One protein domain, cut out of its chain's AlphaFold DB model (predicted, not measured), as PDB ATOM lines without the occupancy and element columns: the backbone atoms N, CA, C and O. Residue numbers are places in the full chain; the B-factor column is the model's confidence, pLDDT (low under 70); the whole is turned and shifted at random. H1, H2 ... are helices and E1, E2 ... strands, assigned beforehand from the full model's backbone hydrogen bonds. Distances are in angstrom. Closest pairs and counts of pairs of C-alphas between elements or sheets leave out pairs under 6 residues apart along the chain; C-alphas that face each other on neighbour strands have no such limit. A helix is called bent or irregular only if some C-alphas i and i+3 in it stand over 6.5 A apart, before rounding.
ATOM      1  N   HIS A   2      17.503  13.301   9.908       77.75
ATOM      2  CA  HIS A   2      18.603  12.400   9.533       77.75
ATOM      3  C   HIS A   2      18.736  12.192   8.006       77.75
ATOM      4  O   HIS A   2      19.807  12.415   7.450       77.75
ATOM      5  N   ASP A   3      17.636  11.912   7.296       84.69
ATOM      6  CA  ASP A   3      17.665  11.710   5.833       84.69
ATOM      7  C   ASP A   3      18.047  12.970   5.050       84.69
ATOM      8  O   ASP A   3      18.773  12.914   4.060       84.69
ATOM      9  N   THR A   4      17.586  14.133   5.516       89.69
ATOM     10  CA  THR A   4      17.911  15.428   4.907       89.69
ATOM     11  C   THR A   4      19.396  15.752   5.066       89.69
ATOM     12  O   THR A   4      20.024  16.220   4.119       89.69
ATOM     13  N   LEU A   5      19.970  15.467   6.240       91.38
ATOM     14  CA  LEU A   5      21.397  15.643   6.503       91.38
ATOM     15  C   LEU A   5      22.241  14.668   5.674       91.38
ATOM     16  O   LEU A   5      23.217  15.081   5.053       91.38
ATOM     17  N   HIS A   6      21.835  13.399   5.606       92.62
ATOM     18  CA  HIS A   6      22.502  12.394   4.783       92.62
ATOM     19  C   HIS A   6      22.489  12.783   3.297       92.62
ATOM     20  O   HIS A   6      23.506  12.671   2.617       92.62
ATOM     21  N   TYR A   7      21.359  13.280   2.786       93.44
ATOM     22  CA  TYR A   7      21.257  13.781   1.414       93.44
ATOM     23  C   TYR A   7      22.196  14.969   1.159       93.44
ATOM     24  O   TYR A   7      22.931  14.969   0.172       93.44
ATOM     25  N   ALA A   8      22.224  15.950   2.066       95.06
ATOM     26  CA  ALA A   8      23.106  17.108   1.947       95.06
ATOM     27  C   ALA A   8      24.594  16.710   1.962       95.06
ATOM     28  O   ALA A   8      25.360  17.158   1.109       95.06
ATOM     29  N   LEU A   9      24.996  15.830   2.884       95.56
ATOM     30  CA  LEU A   9      26.380  15.359   2.986       95.56
ATOM     31  C   LEU A   9      26.794  14.478   1.809       95.56
ATOM     32  O   LEU A   9      27.955  14.516   1.418       95.56
ATOM     33  N   LYS A  10      25.858  13.747   1.196       95.75
ATOM     34  CA  LYS A  10      26.128  13.002  -0.036       95.75
ATOM     35  C   LYS A  10      26.504  13.937  -1.188       95.75
ATOM     36  O   LYS A  10      27.497  13.691  -1.863       95.75
ATOM     37  N   ILE A  11      25.746  15.017  -1.389       96.00
ATOM     38  CA  ILE A  11      26.062  16.017  -2.425       96.00
ATOM     39  C   ILE A  11      27.420  16.664  -2.142       96.00
ATOM     40  O   ILE A  11      28.228  16.842  -3.050       96.00
ATOM     41  N   TRP A  12      27.682  16.996  -0.876       97.12
ATOM     42  CA  TRP A  12      28.975  17.535  -0.471       97.12
ATOM     43  C   TRP A  12      30.123  16.555  -0.757       97.12
ATOM     44  O   TRP A  12      31.125  16.959  -1.335       97.12
ATOM     45  N   ALA A  13      29.958  15.269  -0.435       97.19
ATOM     46  CA  ALA A  13      30.953  14.232  -0.692       97.19
ATOM     47  C   ALA A  13      31.270  14.082  -2.190       97.19
ATOM     48  O   ALA A  13      32.435  13.987  -2.565       97.19
ATOM     49  N   GLU A  14      30.247  14.111  -3.048       96.38
ATOM     50  CA  GLU A  14      30.425  14.077  -4.505       96.38
ATOM     51  C   GLU A  14      31.180  15.314  -5.019       96.38
ATOM     52  O   GLU A  14      32.039  15.194  -5.894       96.38
ATOM     53  N   ALA A  15      30.909  16.500  -4.463       96.81
ATOM     54  CA  ALA A  15      31.645  17.718  -4.800       96.81
ATOM     55  C   ALA A  15      33.108  17.669  -4.319       96.81
ATOM     56  O   ALA A  15      34.014  18.067  -5.055       96.81
ATOM     57  N   GLU A  16      33.345  17.150  -3.113       97.38
ATOM     58  CA  GLU A  16      34.685  17.003  -2.542       97.38
ATOM     59  C   GLU A  16      35.531  16.006  -3.344       97.38
ATOM     60  O   GLU A  16      36.703  16.267  -3.608       97.38
ATOM     61  N   ASP A  17      34.932  14.913  -3.833       97.12
ATOM     62  CA  ASP A  17      35.609  13.964  -4.721       97.12
ATOM     63  C   ASP A  17      36.155  14.656  -5.981       97.12
ATOM     64  O   ASP A  17      37.293  14.405  -6.377       97.12
ATOM     65  N   VAL A  18      35.397  15.576  -6.588       96.62
ATOM     66  CA  VAL A  18      35.852  16.328  -7.773       96.62
ATOM     67  C   VAL A  18      37.058  17.213  -7.443       96.62
ATOM     68  O   VAL A  18      38.030  17.257  -8.207       96.62
ATOM     69  N   ILE A  19      37.025  17.908  -6.303       96.19
ATOM     70  CA  ILE A  19      38.134  18.762  -5.850       96.19
ATOM     71  C   ILE A  19      39.372  17.910  -5.558       96.19
ATOM     72  O   ILE A  19      40.479  18.239  -5.996       96.19
ATOM     73  N   PHE A  20      39.190  16.786  -4.870       97.06
ATOM     74  CA  PHE A  20      40.266  15.875  -4.516       97.06
ATOM     75  C   PHE A  20      40.939  15.260  -5.748       97.06
ATOM     76  O   PHE A  20      42.170  15.240  -5.823       97.06
ATOM     77  N   GLN A  21      40.163  14.838  -6.751       96.25
ATOM     78  CA  GLN A  21      40.692  14.338  -8.027       96.25
ATOM     79  C   GLN A  21      41.523  15.393  -8.750       96.25
ATOM     80  O   GLN A  21      42.630  15.100  -9.211       96.25
ATOM     81  N   LYS A  22      41.030  16.634  -8.809       94.62
ATOM     82  CA  LYS A  22      41.770  17.756  -9.395       94.62
ATOM     83  C   LYS A  22      43.106  17.969  -8.681       94.62
ATOM     84  O   LYS A  22      44.135  18.076  -9.342       94.62
ATOM     85  N   ASN A  23      43.107  17.988  -7.350       94.69
ATOM     86  CA  ASN A  23      44.325  18.194  -6.564       94.69
ATOM     87  C   ASN A  23      45.320  17.035  -6.726       94.69
ATOM     88  O   ASN A  23      46.510  17.281  -6.915       94.69
ATOM     89  N   CYS A  24      44.844  15.787  -6.734       95.12
ATOM     90  CA  CYS A  24      45.686  14.618  -7.004       95.12
ATOM     91  C   CYS A  24      46.295  14.664  -8.410       95.12
ATOM     92  O   CYS A  24      47.472  14.362  -8.575       95.12
ATOM     93  N   THR A  25      45.510  15.067  -9.411       95.25
ATOM     94  CA  THR A  25      45.978  15.198 -10.800       95.25
ATOM     95  C   THR A  25      47.037  16.289 -10.912       95.25
ATOM     96  O   THR A  25      48.100  16.056 -11.475       95.25
ATOM     97  N   ASN A  26      46.801  17.453 -10.301       93.81
ATOM     98  CA  ASN A  26      47.780  18.539 -10.265       93.81
ATOM     99  C   ASN A  26      49.096  18.121  -9.590       93.81
ATOM    100  O   ASN A  26      50.157  18.556 -10.023       93.81
ATOM    101  N   ALA A  27      49.046  17.269  -8.559       93.50
ATOM    102  CA  ALA A  27      50.240  16.812  -7.845       93.50
ATOM    103  C   ALA A  27      51.174  15.936  -8.700       93.50
ATOM    104  O   ALA A  27      52.372  15.886  -8.433       93.50
ATOM    105  N   VAL A  28      50.640  15.252  -9.718       95.69
ATOM    106  CA  VAL A  28      51.413  14.376 -10.620       95.69
ATOM    107  C   VAL A  28      51.581  14.954 -12.027       95.69
ATOM    108  O   VAL A  28      52.339  14.414 -12.828       95.69
ATOM    109  N   ALA A  29      50.881  16.042 -12.351       96.62
ATOM    110  CA  ALA A  29      50.971  16.709 -13.640       96.62
ATOM    111  C   ALA A  29      52.345  17.373 -13.809       96.62
ATOM    112  O   ALA A  29      52.666  18.351 -13.131       96.62
ATOM    113  N   MET A  30      53.141  16.850 -14.741       97.31
ATOM    114  CA  MET A  30      54.501  17.306 -15.028       97.31
ATOM    115  C   MET A  30      54.704  17.524 -16.527       97.31
ATOM    116  O   MET A  30      54.025  16.913 -17.357       97.31
ATOM    117  N   ALA A  31      55.629  18.413 -16.889       97.44
ATOM    118  CA  ALA A  31      56.040  18.606 -18.275       97.44
ATOM    119  C   ALA A  31      57.439  19.222 -18.404       97.44
ATOM    120  O   ALA A  31      57.854  20.055 -17.602       97.44
ATOM    121  N   ASN A  32      58.115  18.896 -19.506       97.81
ATOM    122  CA  ASN A  32      59.413  19.478 -19.853       97.81
ATOM    123  C   ASN A  32      59.245  20.893 -20.417       97.81
ATOM    124  O   ASN A  32      58.320  21.138 -21.199       97.81
ATOM    125  N   ILE A  33      60.162  21.804 -20.110       98.06
ATOM    126  CA  ILE A  33      60.270  23.120 -20.747       98.06
ATOM    127  C   ILE A  33      61.134  22.956 -21.998       98.06
ATOM    128  O   ILE A  33      62.317  22.640 -21.901       98.06
ATOM    129  N   ILE A  34      60.536  23.163 -23.171       97.56
ATOM    130  CA  ILE A  34      61.185  22.958 -24.473       97.56
ATOM    131  C   ILE A  34      61.037  24.246 -25.279       97.56
ATOM    132  O   ILE A  34      59.917  24.740 -25.439       97.56
ATOM    133  N   LEU A  35      62.157  24.792 -25.747       96.12
ATOM    134  CA  LEU A  35      62.195  25.967 -26.617       96.12
ATOM    135  C   LEU A  35      61.731  25.620 -28.041       96.12
ATOM    136  O   LEU A  35      61.602  24.459 -28.422       96.12
ATOM    137  N   THR A  36      61.466  26.647 -28.846       90.56
ATOM    138  CA  THR A  36      60.996  26.507 -30.236       90.56
ATOM    139  C   THR A  36      62.000  25.826 -31.163       90.56
ATOM    140  O   THR A  36      61.594  25.218 -32.148       90.56
ATOM    141  N   ASP A  37      63.291  25.893 -30.843       91.75
ATOM    142  CA  ASP A  37      64.372  25.198 -31.546       91.75
ATOM    143  C   ASP A  37      64.531  23.725 -31.118       91.75
ATOM    144  O   ASP A  37      65.402  23.023 -31.626       91.75
ATOM    145  N   GLY A  38      63.682  23.244 -30.202       93.19
ATOM    146  CA  GLY A  38      63.730  21.887 -29.663       93.19
ATOM    147  C   GLY A  38      64.668  21.720 -28.466       93.19
ATOM    148  O   GLY A  38      64.737  20.625 -27.909       93.19
ATOM    149  N   THR A  39      65.357  22.778 -28.029       96.00
ATOM    150  CA  THR A  39      66.237  22.711 -26.860       96.00
ATOM    151  C   THR A  39      65.425  22.456 -25.591       96.00
ATOM    152  O   THR A  39      64.526  23.230 -25.244       96.00
ATOM    153  N   VAL A  40      65.759  21.388 -24.868       96.88
ATOM    154  CA  VAL A  40      65.177  21.083 -23.556       96.88
ATOM    155  C   VAL A  40      65.902  21.900 -22.491       96.88
ATOM    156  O   VAL A  40      67.112  21.781 -22.318       96.88
ATOM    157  N   VAL A  41      65.160  22.755 -21.791       96.56
ATOM    158  CA  VAL A  41      65.691  23.633 -20.735       96.56
ATOM    159  C   VAL A  41      65.627  22.949 -19.376       96.56
ATOM    160  O   VAL A  41      66.546  23.081 -18.571       96.56
ATOM    161  N   ALA A  42      64.526  22.248 -19.110       96.69
ATOM    162  CA  ALA A  42      64.304  21.511 -17.875       96.69
ATOM    163  C   ALA A  42      63.273  20.399 -18.104       96.69
ATOM    164  O   ALA A  42      62.379  20.546 -18.944       96.69
ATOM    165  N   GLU A  43      63.381  19.315 -17.345       97.31
ATOM    166  CA  GLU A  43      62.552  18.115 -17.483       97.31
ATOM    167  C   GLU A  43      61.686  17.892 -16.242       97.31
ATOM    168  O   GLU A  43      62.041  18.339 -15.153       97.31
ATOM    169  N   ASP A  44      60.537  17.238 -16.432       96.25
ATOM    170  CA  ASP A  44      59.626  16.775 -15.379       96.25
ATOM    171  C   ASP A  44      59.246  17.842 -14.341       96.25
ATOM    172  O   ASP A  44      59.188  17.605 -13.135       96.25
ATOM    173  N   ILE A  45      58.953  19.054 -14.818       97.69
ATOM    174  CA  ILE A  45      58.595  20.168 -13.942       97.69
ATOM    175  C   ILE A  45      57.108  20.083 -13.570       97.69
ATOM    176  O   ILE A  45      56.267  20.034 -14.476       97.69
ATOM    177  N   PRO A  46      56.756  20.114 -12.269       96.81
ATOM    178  CA  PRO A  46      55.367  20.115 -11.821       96.81
ATOM    179  C   PRO A  46      54.573  21.315 -12.343       96.81
ATOM    180  O   PRO A  46      55.091  22.431 -12.445       96.81
ATOM    181  N   VAL A  47      53.279  21.113 -12.601       96.25
ATOM    182  CA  VAL A  47      52.376  22.156 -13.115       96.25
ATOM    183  C   VAL A  47      52.313  23.405 -12.225       96.25
ATOM    184  O   VAL A  47      52.224  24.520 -12.742       96.25
ATOM    185  N   ASP A  48      52.399  23.229 -10.904       94.94
ATOM    186  CA  ASP A  48      52.391  24.330  -9.933       94.94
ATOM    187  C   ASP A  48      53.646  25.208 -10.066       94.94
ATOM    188  O   ASP A  48      53.557  26.435 -10.155       94.94
ATOM    189  N   GLU A  49      54.813  24.579 -10.223       96.88
ATOM    190  CA  GLU A  49      56.069  25.293 -10.439       96.88
ATOM    191  C   GLU A  49      56.088  25.993 -11.805       96.88
ATOM    192  O   GLU A  49      56.530  27.137 -11.896       96.88
ATOM    193  N   LEU A  50      55.525  25.382 -12.856       97.00
ATOM    194  CA  LEU A  50      55.369  26.033 -14.166       97.00
ATOM    195  C   LEU A  50      54.498  27.298 -14.080       97.00
ATOM    196  O   LEU A  50      54.823  28.318 -14.692       97.00
ATOM    197  N   MET A  51      53.416  27.259 -13.298       95.12
ATOM    198  CA  MET A  51      52.558  28.422 -13.052       95.12
ATOM    199  C   MET A  51      53.302  29.521 -12.277       95.12
ATOM    200  O   MET A  51      53.237  30.695 -12.652       95.12
ATOM    201  N   GLY A  52      54.045  29.157 -11.229       96.62
ATOM    202  CA  GLY A  52      54.868  30.099 -10.470       96.62
ATOM    203  C   GLY A  52      55.976  30.730 -11.319       96.62
ATOM    204  O   GLY A  52      56.198  31.945 -11.271       96.62
ATOM    205  N   LEU A  53      56.642  29.921 -12.144       97.12
ATOM    206  CA  LEU A  53      57.718  30.354 -13.025       97.12
ATOM    207  C   LEU A  53      57.222  31.344 -14.085       97.12
ATOM    208  O   LEU A  53      57.899  32.341 -14.329       97.12
ATOM    209  N   GLU A  54      56.023  31.151 -14.642       95.38
ATOM    210  CA  GLU A  54      55.399  32.088 -15.592       95.38
ATOM    211  C   GLU A  54      55.295  33.516 -15.010       95.38
ATOM    212  O   GLU A  54      55.660  34.504 -15.663       95.38
ATOM    213  N   VAL A  55      54.876  33.635 -13.745       96.31
ATOM    214  CA  VAL A  55      54.767  34.924 -13.041       96.31
ATOM    215  C   VAL A  55      56.146  35.516 -12.751       96.31
ATOM    216  O   VAL A  55      56.376  36.706 -12.987       96.31
ATOM    217  N   ARG A  56      57.086  34.706 -12.247       97.56
ATOM    218  CA  ARG A  56      58.437  35.179 -11.896       97.56
ATOM    219  C   ARG A  56      59.232  35.608 -13.132       97.56
ATOM    220  O   ARG A  56      59.866  36.661 -13.092       97.56
ATOM    221  N   LEU A  57      59.142  34.872 -14.239       97.62
ATOM    222  CA  LEU A  57      59.769  35.247 -15.511       97.62
ATOM    223  C   LEU A  57      59.180  36.539 -16.078       97.62
ATOM    224  O   LEU A  57      59.927  37.389 -16.554       97.62
ATOM    225  N   SER A  58      57.866  36.739 -15.957       95.94
ATOM    226  CA  SER A  58      57.232  38.002 -16.358       95.94
ATOM    227  C   SER A  58      57.776  39.191 -15.553       95.94
ATOM    228  O   SER A  58      58.056  40.241 -16.126       95.94
ATOM    229  N   ARG A  59      58.020  39.019 -14.244       97.25
ATOM    230  CA  ARG A  59      58.673  40.046 -13.407       97.25
ATOM    231  C   ARG A  59      60.121  40.301 -13.829       97.25
ATOM    232  O   ARG A  59      60.530  41.457 -13.912       97.25
ATOM    233  N   ILE A  60      60.881  39.245 -14.129       97.31
ATOM    234  CA  ILE A  60      62.252  39.367 -14.652       97.31
ATOM    235  C   ILE A  60      62.245  40.166 -15.960       97.31
ATOM    236  O   ILE A  60      63.019  41.111 -16.100       97.31
ATOM    237  N   LYS A  61      61.320  39.871 -16.882       97.25
ATOM    238  CA  LYS A  61      61.152  40.640 -18.122       97.25
ATOM    239  C   LYS A  61      60.908  42.124 -17.840       97.25
ATOM    240  O   LYS A  61      61.522  42.966 -18.496       97.25
ATOM    241  N   SER A  62      60.060  42.463 -16.867       97.06
ATOM    242  CA  SER A  62      59.810  43.862 -16.491       97.06
ATOM    243  C   SER A  62      61.089  44.581 -16.047       97.06
ATOM    244  O   SER A  62      61.342  45.695 -16.501       97.06
ATOM    245  N   VAL A  63      61.930  43.929 -15.238       96.31
ATOM    246  CA  VAL A  63      63.231  44.480 -14.811       96.31
ATOM    247  C   VAL A  63      64.172  44.673 -16.006       96.31
ATOM    248  O   VAL A  63      64.788  45.724 -16.153       96.31
ATOM    249  N   LEU A  64      64.251  43.692 -16.907       96.00
ATOM    250  CA  LEU A  64      65.107  43.772 -18.097       96.00
ATOM    251  C   LEU A  64      64.626  44.832 -19.101       96.00
ATOM    252  O   LEU A  64      65.424  45.421 -19.827       96.00
ATOM    253  N   THR A  65      63.326  45.121 -19.123       95.56
ATOM    254  CA  THR A  65      62.740  46.128 -20.018       95.56
ATOM    255  C   THR A  65      63.203  47.539 -19.650       95.56
ATOM    256  O   THR A  65      63.485  48.344 -20.538       95.56
ATOM    257  N   VAL A  66      63.352  47.829 -18.354       95.62
ATOM    258  CA  VAL A  66      63.827  49.137 -17.863       95.62
ATOM    259  C   VAL A  66      65.353  49.264 -17.838       95.62
ATOM    260  O   VAL A  66      65.871  50.313 -17.469       95.62
ATOM    261  N   MET A  67      66.083  48.225 -18.253       92.69
ATOM    262  CA  MET A  67      67.545  48.240 -18.306       92.69
ATOM    263  C   MET A  67      68.061  49.425 -19.147       92.69
ATOM    264  O   MET A  67      67.561  49.615 -20.266       92.69
ATOM    265  N   PRO A  68      69.046  50.202 -18.652       93.44
ATOM    266  CA  PRO A  68      69.629  51.314 -19.394       93.44
ATOM    267  C   PRO A  68      70.262  50.849 -20.703       93.44
ATOM    268  O   PRO A  68      71.041  49.895 -20.714       93.44
ATOM    269  N   THR A  69      69.953  51.550 -21.788       93.62
ATOM    270  CA  THR A  69      70.547  51.320 -23.106       93.62
ATOM    271  C   THR A  69      71.533  52.440 -23.412       93.62
ATOM    272  O   THR A  69      71.287  53.588 -23.044       93.62
ATOM    273  N   ILE A  70      72.635  52.113 -24.084       92.69
ATOM    274  CA  ILE A  70      73.593  53.100 -24.591       92.69
ATOM    275  C   ILE A  70      72.872  54.120 -25.485       92.69
ATOM    276  O   ILE A  70      72.024  53.752 -26.301       92.69
ATOM    277  N   ASP A  71      73.223  55.395 -25.319       87.94
ATOM    278  CA  ASP A  71      72.710  56.482 -26.146       87.94
ATOM    279  C   ASP A  71      73.228  56.353 -27.584       87.94
ATOM    280  O   ASP A  71      74.437  56.334 -27.814       87.94
ATOM    281  N   ALA A  72      72.303  56.279 -28.541       86.69
ATOM    282  CA  ALA A  72      72.601  56.156 -29.964       86.69
ATOM    283  C   ALA A  72      73.091  57.468 -30.602       86.69
ATOM    284  O   ALA A  72      73.586  57.438 -31.726       86.69
ATOM    285  N   ALA A  73      72.946  58.609 -29.920       88.56
ATOM    286  CA  ALA A  73      73.421  59.901 -30.415       88.56
ATOM    287  C   ALA A  73      74.944  60.080 -30.282       88.56
ATOM    288  O   ALA A  73      75.518  60.948 -30.935       88.56
ATOM    289  N   ALA A 141      71.699  48.339 -27.642       91.94
ATOM    290  CA  ALA A 141      70.319  48.091 -28.065       91.94
ATOM    291  C   ALA A 141      70.117  46.643 -28.550       91.94
ATOM    292  O   ALA A 141      69.102  46.021 -28.238       91.94
ATOM    293  N   GLN A 142      71.118  46.088 -29.240       92.25
ATOM    294  CA  GLN A 142      71.117  44.700 -29.695       92.25
ATOM    295  C   GLN A 142      71.131  43.710 -28.525       92.25
ATOM    296  O   GLN A 142      70.274  42.836 -28.463       92.25
ATOM    297  N   GLN A 143      72.032  43.884 -27.550       93.38
ATOM    298  CA  GLN A 143      72.094  43.022 -26.362       93.38
ATOM    299  C   GLN A 143      70.770  43.018 -25.593       93.38
ATOM    300  O   GLN A 143      70.301  41.961 -25.164       93.38
ATOM    301  N   LYS A 144      70.149  44.192 -25.437       95.06
ATOM    302  CA  LYS A 144      68.840  44.314 -24.791       95.06
ATOM    303  C   LYS A 144      67.757  43.570 -25.571       95.06
ATOM    304  O   LYS A 144      67.003  42.809 -24.967       95.06
ATOM    305  N   ALA A 145      67.695  43.758 -26.890       95.44
ATOM    306  CA  ALA A 145      66.724  43.084 -27.749       95.44
ATOM    307  C   ALA A 145      66.880  41.555 -27.700       95.44
ATOM    308  O   ALA A 145      65.896  40.849 -27.482       95.44
ATOM    309  N   ASP A 146      68.110  41.052 -27.807       96.31
ATOM    310  CA  ASP A 146      68.409  39.618 -27.748       96.31
ATOM    311  C   ASP A 146      68.047  39.017 -26.386       96.31
ATOM    312  O   ASP A 146      67.481  37.926 -26.306       96.31
ATOM    313  N   THR A 147      68.335  39.740 -25.301       96.12
ATOM    314  CA  THR A 147      68.001  39.305 -23.938       96.12
ATOM    315  C   THR A 147      66.489  39.241 -23.733       96.12
ATOM    316  O   THR A 147      65.980  38.242 -23.226       96.12
ATOM    317  N   LEU A 148      65.758  40.277 -24.155       96.88
ATOM    318  CA  LEU A 148      64.297  40.306 -24.056       96.88
ATOM    319  C   LEU A 148      63.657  39.193 -24.886       96.88
ATOM    320  O   LEU A 148      62.768  38.506 -24.385       96.88
ATOM    321  N   LYS A 149      64.160  38.963 -26.103       96.56
ATOM    322  CA  LYS A 149      63.701  37.875 -26.969       96.56
ATOM    323  C   LYS A 149      63.879  36.509 -26.304       96.56
ATOM    324  O   LYS A 149      62.924  35.749 -26.234       96.56
ATOM    325  N   ARG A 150      65.061  36.222 -25.743       96.25
ATOM    326  CA  ARG A 150      65.326  34.953 -25.036       96.25
ATOM    327  C   ARG A 150      64.372  34.724 -23.865       96.25
ATOM    328  O   ARG A 150      63.925  33.603 -23.647       96.25
ATOM    329  N   VAL A 151      64.063  35.777 -23.108       96.75
ATOM    330  CA  VAL A 151      63.108  35.689 -21.994       96.75
ATOM    331  C   VAL A 151      61.685  35.464 -22.502       96.75
ATOM    332  O   VAL A 151      60.957  34.672 -21.909       96.75
ATOM    333  N   ASP A 152      61.298  36.100 -23.604       96.50
ATOM    334  CA  ASP A 152      59.993  35.879 -24.232       96.50
ATOM    335  C   ASP A 152      59.825  34.456 -24.764       96.50
ATOM    336  O   ASP A 152      58.805  33.817 -24.487       96.50
ATOM    337  N   ASP A 153      60.847  33.931 -25.437       96.88
ATOM    338  CA  ASP A 153      60.875  32.550 -25.917       96.88
ATOM    339  C   ASP A 153      60.755  31.563 -24.743       96.88
ATOM    340  O   ASP A 153      59.982  30.604 -24.800       96.88
ATOM    341  N   LEU A 154      61.442  31.838 -23.627       97.44
ATOM    342  CA  LEU A 154      61.342  31.030 -22.412       97.44
ATOM    343  C   LEU A 154      59.945  31.097 -21.776       97.44
ATOM    344  O   LEU A 154      59.398  30.065 -21.389       97.44
ATOM    345  N   ILE A 155      59.331  32.282 -21.684       97.25
ATOM    346  CA  ILE A 155      57.959  32.433 -21.166       97.25
ATOM    347  C   ILE A 155      56.970  31.642 -22.032       97.25
ATOM    348  O   ILE A 155      56.086  30.964 -21.500       97.25
ATOM    349  N   ALA A 156      57.114  31.701 -23.358       97.12
ATOM    350  CA  ALA A 156      56.285  30.931 -24.280       97.12
ATOM    351  C   ALA A 156      56.469  29.417 -24.082       97.12
ATOM    352  O   ALA A 156      55.480  28.683 -24.002       97.12
ATOM    353  N   ALA A 157      57.713  28.957 -23.919       97.88
ATOM    354  CA  ALA A 157      58.029  27.558 -23.640       97.88
ATOM    355  C   ALA A 157      57.425  27.066 -22.315       97.88
ATOM    356  O   ALA A 157      56.850  25.977 -22.269       97.88
ATOM    357  N   VAL A 158      57.481  27.877 -21.253       97.88
ATOM    358  CA  VAL A 158      56.867  27.560 -19.949       97.88
ATOM    359  C   VAL A 158      55.347  27.460 -20.066       97.88
ATOM    360  O   VAL A 158      54.756  26.497 -19.578       97.88
ATOM    361  N   LYS A 159      54.702  28.388 -20.780       96.81
ATOM    362  CA  LYS A 159      53.257  28.317 -21.057       96.81
ATOM    363  C   LYS A 159      52.893  27.046 -21.819       96.81
ATOM    364  O   LYS A 159      51.925  26.372 -21.467       96.81
ATOM    365  N   ALA A 160      53.677  26.691 -22.836       97.06
ATOM    366  CA  ALA A 160      53.483  25.462 -23.598       97.06
ATOM    367  C   ALA A 160      53.664  24.206 -22.733       97.06
ATOM    368  O   ALA A 160      52.864  23.274 -22.836       97.06
ATOM    369  N   ALA A 161      54.666  24.189 -21.850       97.38
ATOM    370  CA  ALA A 161      54.860  23.122 -20.874       97.38
ATOM    371  C   ALA A 161      53.658  23.009 -19.926       97.38
ATOM    372  O   ALA A 161      53.112  21.921 -19.769       97.38
ATOM    373  N   ARG A 162      53.160  24.131 -19.390       96.69
ATOM    374  CA  ARG A 162      51.980  24.155 -18.511       96.69
ATOM    375  C   ARG A 162      50.738  23.610 -19.214       96.69
ATOM    376  O   ARG A 162      49.993  22.826 -18.637       96.69
ATOM    377  N   MET A 163      50.526  23.980 -20.480       95.75
ATOM    378  CA  MET A 163      49.433  23.431 -21.289       95.75
ATOM    379  C   MET A 163      49.566  21.922 -21.514       95.75
ATOM    380  O   MET A 163      48.546  21.242 -21.563       95.75
ATOM    381  N   ARG A 164      50.790  21.395 -21.648       95.81
ATOM    382  CA  ARG A 164      51.040  19.947 -21.741       95.81
ATOM    383  C   ARG A 164      50.784  19.240 -20.411       95.81
ATOM    384  O   ARG A 164      50.062  18.253 -20.416       95.81
ATOM    385  N   ALA A 165      51.282  19.777 -19.297       94.94
ATOM    386  CA  ALA A 165      51.031  19.227 -17.962       94.94
ATOM    387  C   ALA A 165      49.527  19.200 -17.628       94.94
ATOM    388  O   ALA A 165      49.016  18.224 -17.099       94.94
ATOM    389  N   ASN A 166      48.765  20.221 -18.030       92.31
ATOM    390  CA  ASN A 166      47.311  20.247 -17.832       92.31
ATOM    391  C   ASN A 166      46.536  19.180 -18.631       92.31
ATOM    392  O   ASN A 166      45.340  19.016 -18.406       92.31
ATOM    393  N   LYS A 167      47.176  18.486 -19.583       93.69
ATOM    394  CA  LYS A 167      46.572  17.366 -20.321       93.69
ATOM    395  C   LYS A 167      46.782  16.014 -19.633       93.69
ATOM    396  O   LYS A 167      46.390  15.001 -20.205       93.69
ATOM    397  N   THR A 168      47.398  15.982 -18.451       93.81
ATOM    398  CA  THR A 168      47.530  14.761 -17.653       93.81
ATOM    399  C   THR A 168      46.156  14.156 -17.370       93.81
ATOM    400  O   THR A 168      45.204  14.865 -17.039       93.81
ATOM    401  N   GLU A 169      46.055  12.836 -17.525       93.75
ATOM    402  CA  GLU A 169      44.825  12.102 -17.244       93.75
ATOM    403  C   GLU A 169      44.407  12.271 -15.783       93.75
ATOM    404  O   GLU A 169      45.233  12.264 -14.868       93.75
ATOM    405  N   VAL A 170      43.100  12.429 -15.567       93.38
ATOM    406  CA  VAL A 170      42.552  12.678 -14.233       93.38
ATOM    407  C   VAL A 170      42.791  11.467 -13.339       93.38
ATOM    408  O   VAL A 170      42.348  10.356 -13.636       93.38
ATOM    409  N   VAL A 171      43.425  11.703 -12.195       93.69
ATOM    410  CA  VAL A 171      43.621  10.697 -11.153       93.69
ATOM    411  C   VAL A 171      42.275  10.401 -10.493       93.69
ATOM    412  O   VAL A 171      41.762  11.200  -9.710       93.69
ATOM    413  N   GLN A 172      41.704   9.236 -10.799       92.50
ATOM    414  CA  GLN A 172      40.418   8.780 -10.269       92.50
ATOM    415  C   GLN A 172      40.571   8.280  -8.829       92.50
ATOM    416  O   GLN A 172      40.801   7.097  -8.576       92.50
ATOM    417  N   ARG A 173      40.453   9.194  -7.867       93.62
ATOM    418  CA  ARG A 173      40.386   8.883  -6.435       93.62
ATOM    419  C   ARG A 173      39.172   9.550  -5.802       93.62
ATOM    420  O   ARG A 173      38.656  10.535  -6.316       93.62
ATOM    421  N   LYS A 174      38.705   8.988  -4.695       94.94
ATOM    422  CA  LYS A 174      37.567   9.492  -3.926       94.94
ATOM    423  C   LYS A 174      37.932   9.491  -2.450       94.94
ATOM    424  O   LYS A 174      38.770   8.691  -2.036       94.94
ATOM    425  N   ILE A 175      37.351  10.417  -1.703       96.50
ATOM    426  CA  ILE A 175      37.538  10.568  -0.254       96.50
ATOM    427  C   ILE A 175      36.257  11.060   0.435       96.50
ATOM    428  O   ILE A 175      36.097  10.892   1.643       96.50
ATOM    429  N   GLY A 176      35.316  11.638  -0.317       95.62
ATOM    430  CA  GLY A 176      34.108  12.247   0.225       95.62
ATOM    431  C   GLY A 176      33.226  11.256   0.983       95.62
ATOM    432  O   GLY A 176      32.727  11.592   2.055       95.62
ATOM    433  N   SER A 177      33.068  10.026   0.476       94.81
ATOM    434  CA  SER A 177      32.292   8.978   1.157       94.81
ATOM    435  C   SER A 177      32.869   8.617   2.521       94.81
ATOM    436  O   SER A 177      32.118   8.460   3.480       94.81
ATOM    437  N   ASP A 178      34.194   8.527   2.613       96.06
ATOM    438  CA  ASP A 178      34.892   8.113   3.829       96.06
ATOM    439  C   ASP A 178      34.756   9.197   4.904       96.06
ATOM    440  O   ASP A 178      34.450   8.904   6.060       96.06
ATOM    441  N   ILE A 179      34.893  10.468   4.506       96.06
ATOM    442  CA  ILE A 179      34.692  11.616   5.398       96.06
ATOM    443  C   ILE A 179      33.225  11.718   5.827       96.06
ATOM    444  O   ILE A 179      32.940  11.886   7.012       96.06
ATOM    445  N   MET A 180      32.283  11.589   4.890       95.31
ATOM    446  CA  MET A 180      30.851  11.596   5.197       95.31
ATOM    447  C   MET A 180      30.495  10.496   6.199       95.31
ATOM    448  O   MET A 180      29.780  10.755   7.167       95.31
ATOM    449  N   GLN A 181      30.990   9.276   5.978       94.19
ATOM    450  CA  GLN A 181      30.721   8.143   6.854       94.19
ATOM    451  C   GLN A 181      31.295   8.370   8.252       94.19
ATOM    452  O   GLN A 181      30.607   8.075   9.223       94.19
ATOM    453  N   LEU A 182      32.501   8.937   8.353       95.19
ATOM    454  CA  LEU A 182      33.106   9.317   9.628       95.19
ATOM    455  C   LEU A 182      32.266  10.365  10.378       95.19
ATOM    456  O   LEU A 182      32.053  10.231  11.579       95.19
ATOM    457  N   ILE A 183      31.767  11.390   9.678       93.56
ATOM    458  CA  ILE A 183      30.937  12.455  10.271       93.56
ATOM    459  C   ILE A 183      29.590  11.909  10.760       93.56
ATOM    460  O   ILE A 183      29.096  12.335  11.803       93.56
ATOM    461  N   LEU A 184      28.982  10.989  10.007       92.62
ATOM    462  CA  LEU A 184      27.677  10.410  10.332       92.62
ATOM    463  C   LEU A 184      27.746   9.253  11.333       92.62
ATOM    464  O   LEU A 184      26.707   8.869  11.862       92.62
ATOM    465  N   ASP A 185      28.926   8.695  11.604       92.88
ATOM    466  CA  ASP A 185      29.085   7.531  12.480       92.88
ATOM    467  C   ASP A 185      28.477   7.713  13.886       92.88
ATOM    468  O   ASP A 185      27.767   6.813  14.329       92.88
ATOM    469  N   PRO A 186      28.625   8.875  14.559       91.12
ATOM    470  CA  PRO A 186      28.010   9.113  15.867       91.12
ATOM    471  C   PRO A 186      26.486   9.303  15.839       91.12
ATOM    472  O   PRO A 186      25.869   9.376  16.899       91.12
ATOM    473  N   LEU A 187      25.889   9.478  14.654       82.88
ATOM    474  CA  LEU A 187      24.454   9.728  14.466       82.88
ATOM    475  C   LEU A 187      23.675   8.468  14.061       82.88
ATOM    476  O   LEU A 187      22.459   8.556  13.875       82.88
ATOM    477  N   LYS A 188      24.372   7.338  13.904       67.12
ATOM    478  CA  LYS A 188      23.777   6.026  13.636       67.12
ATOM    479  C   LYS A 188      23.051   5.454  14.848       67.12
ATOM    480  O   LYS A 188      23.520   5.667  15.988       67.12
TER     481      LYS A 188
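Overview. This is residues 2 to 73 and 141 to 188 of the 188 residues of an uncharacterized protein of Planctomycetes bacterium RBG_19FT_COMBO_48_8 (UniProt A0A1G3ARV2). A small hairpin of two strands, E1 and E2, sits at the joint between two helical arms of a long, narrow model. H2 and H3, side by side and running opposite ways, make one arm; H1, with the short H4 packed on its residues 6 to 17, makes the other. The printed part has 120 residues, with four named helices and two named strands in the order H1 E1 E2 H2 H3 H4; the sheet, E1 - E2, is antiparallel and the class is mostly helix. The whole is extended, with a radius of gyration of the C-alphas of 23.2 A and spans of 85 by 28 by 16 A.

Arrangement. E1, residues 30 to 34, and E2, residues 40 to 46, form a hairpin at 163 degrees, with N 33 and O 42 within hydrogen-bond range at 2.8 A. H3, residues 141 to 165, comes nearest to E1 at the C-alphas of Ala 165 and Met 30, 4.9 A apart. H2, residues 47 to 65, touches H3, closest at the C-alphas of Val 47 and Arg 162, 5.8 A, at a shallow tilt of 14 degrees, opposite ways. H1, residues 2 to 28, and H2 touch only at their ends, and only just, with 3 pairs of C-alphas within 8 A. H4, residues 176 to 187, touches H1, closest at the C-alphas of Gly 176 and Ala 13, 3.8 A. In H1 and H3 every O i to N i+4 pair is within hydrogen-bond range; H2 has 14 of 15, H4 6 of 8.

Along the chain. H1 runs 38.6 A from C-alpha 2 at (18.603, 12.400, 9.533). E1 spans 12.9 A, E2 15.3 A, H2 27.0 A and H3 36.2 A. H4 spans 17.4 A to C-alpha 187 at (24.454, 9.728, 14.466) and is irregular, with C-alphas 183 and 186 7.1 A apart.

Size, cuts and confidence. The two C-alphas farthest apart, of Ala 73 and Lys 188, are 85.5 A apart. Residues 74 to 140 are not printed, and C-alphas 73 and 141 are 12.4 A apart across the cut. Of the links printed whole, none is long. Residue 188 alone is under 70 in pLDDT.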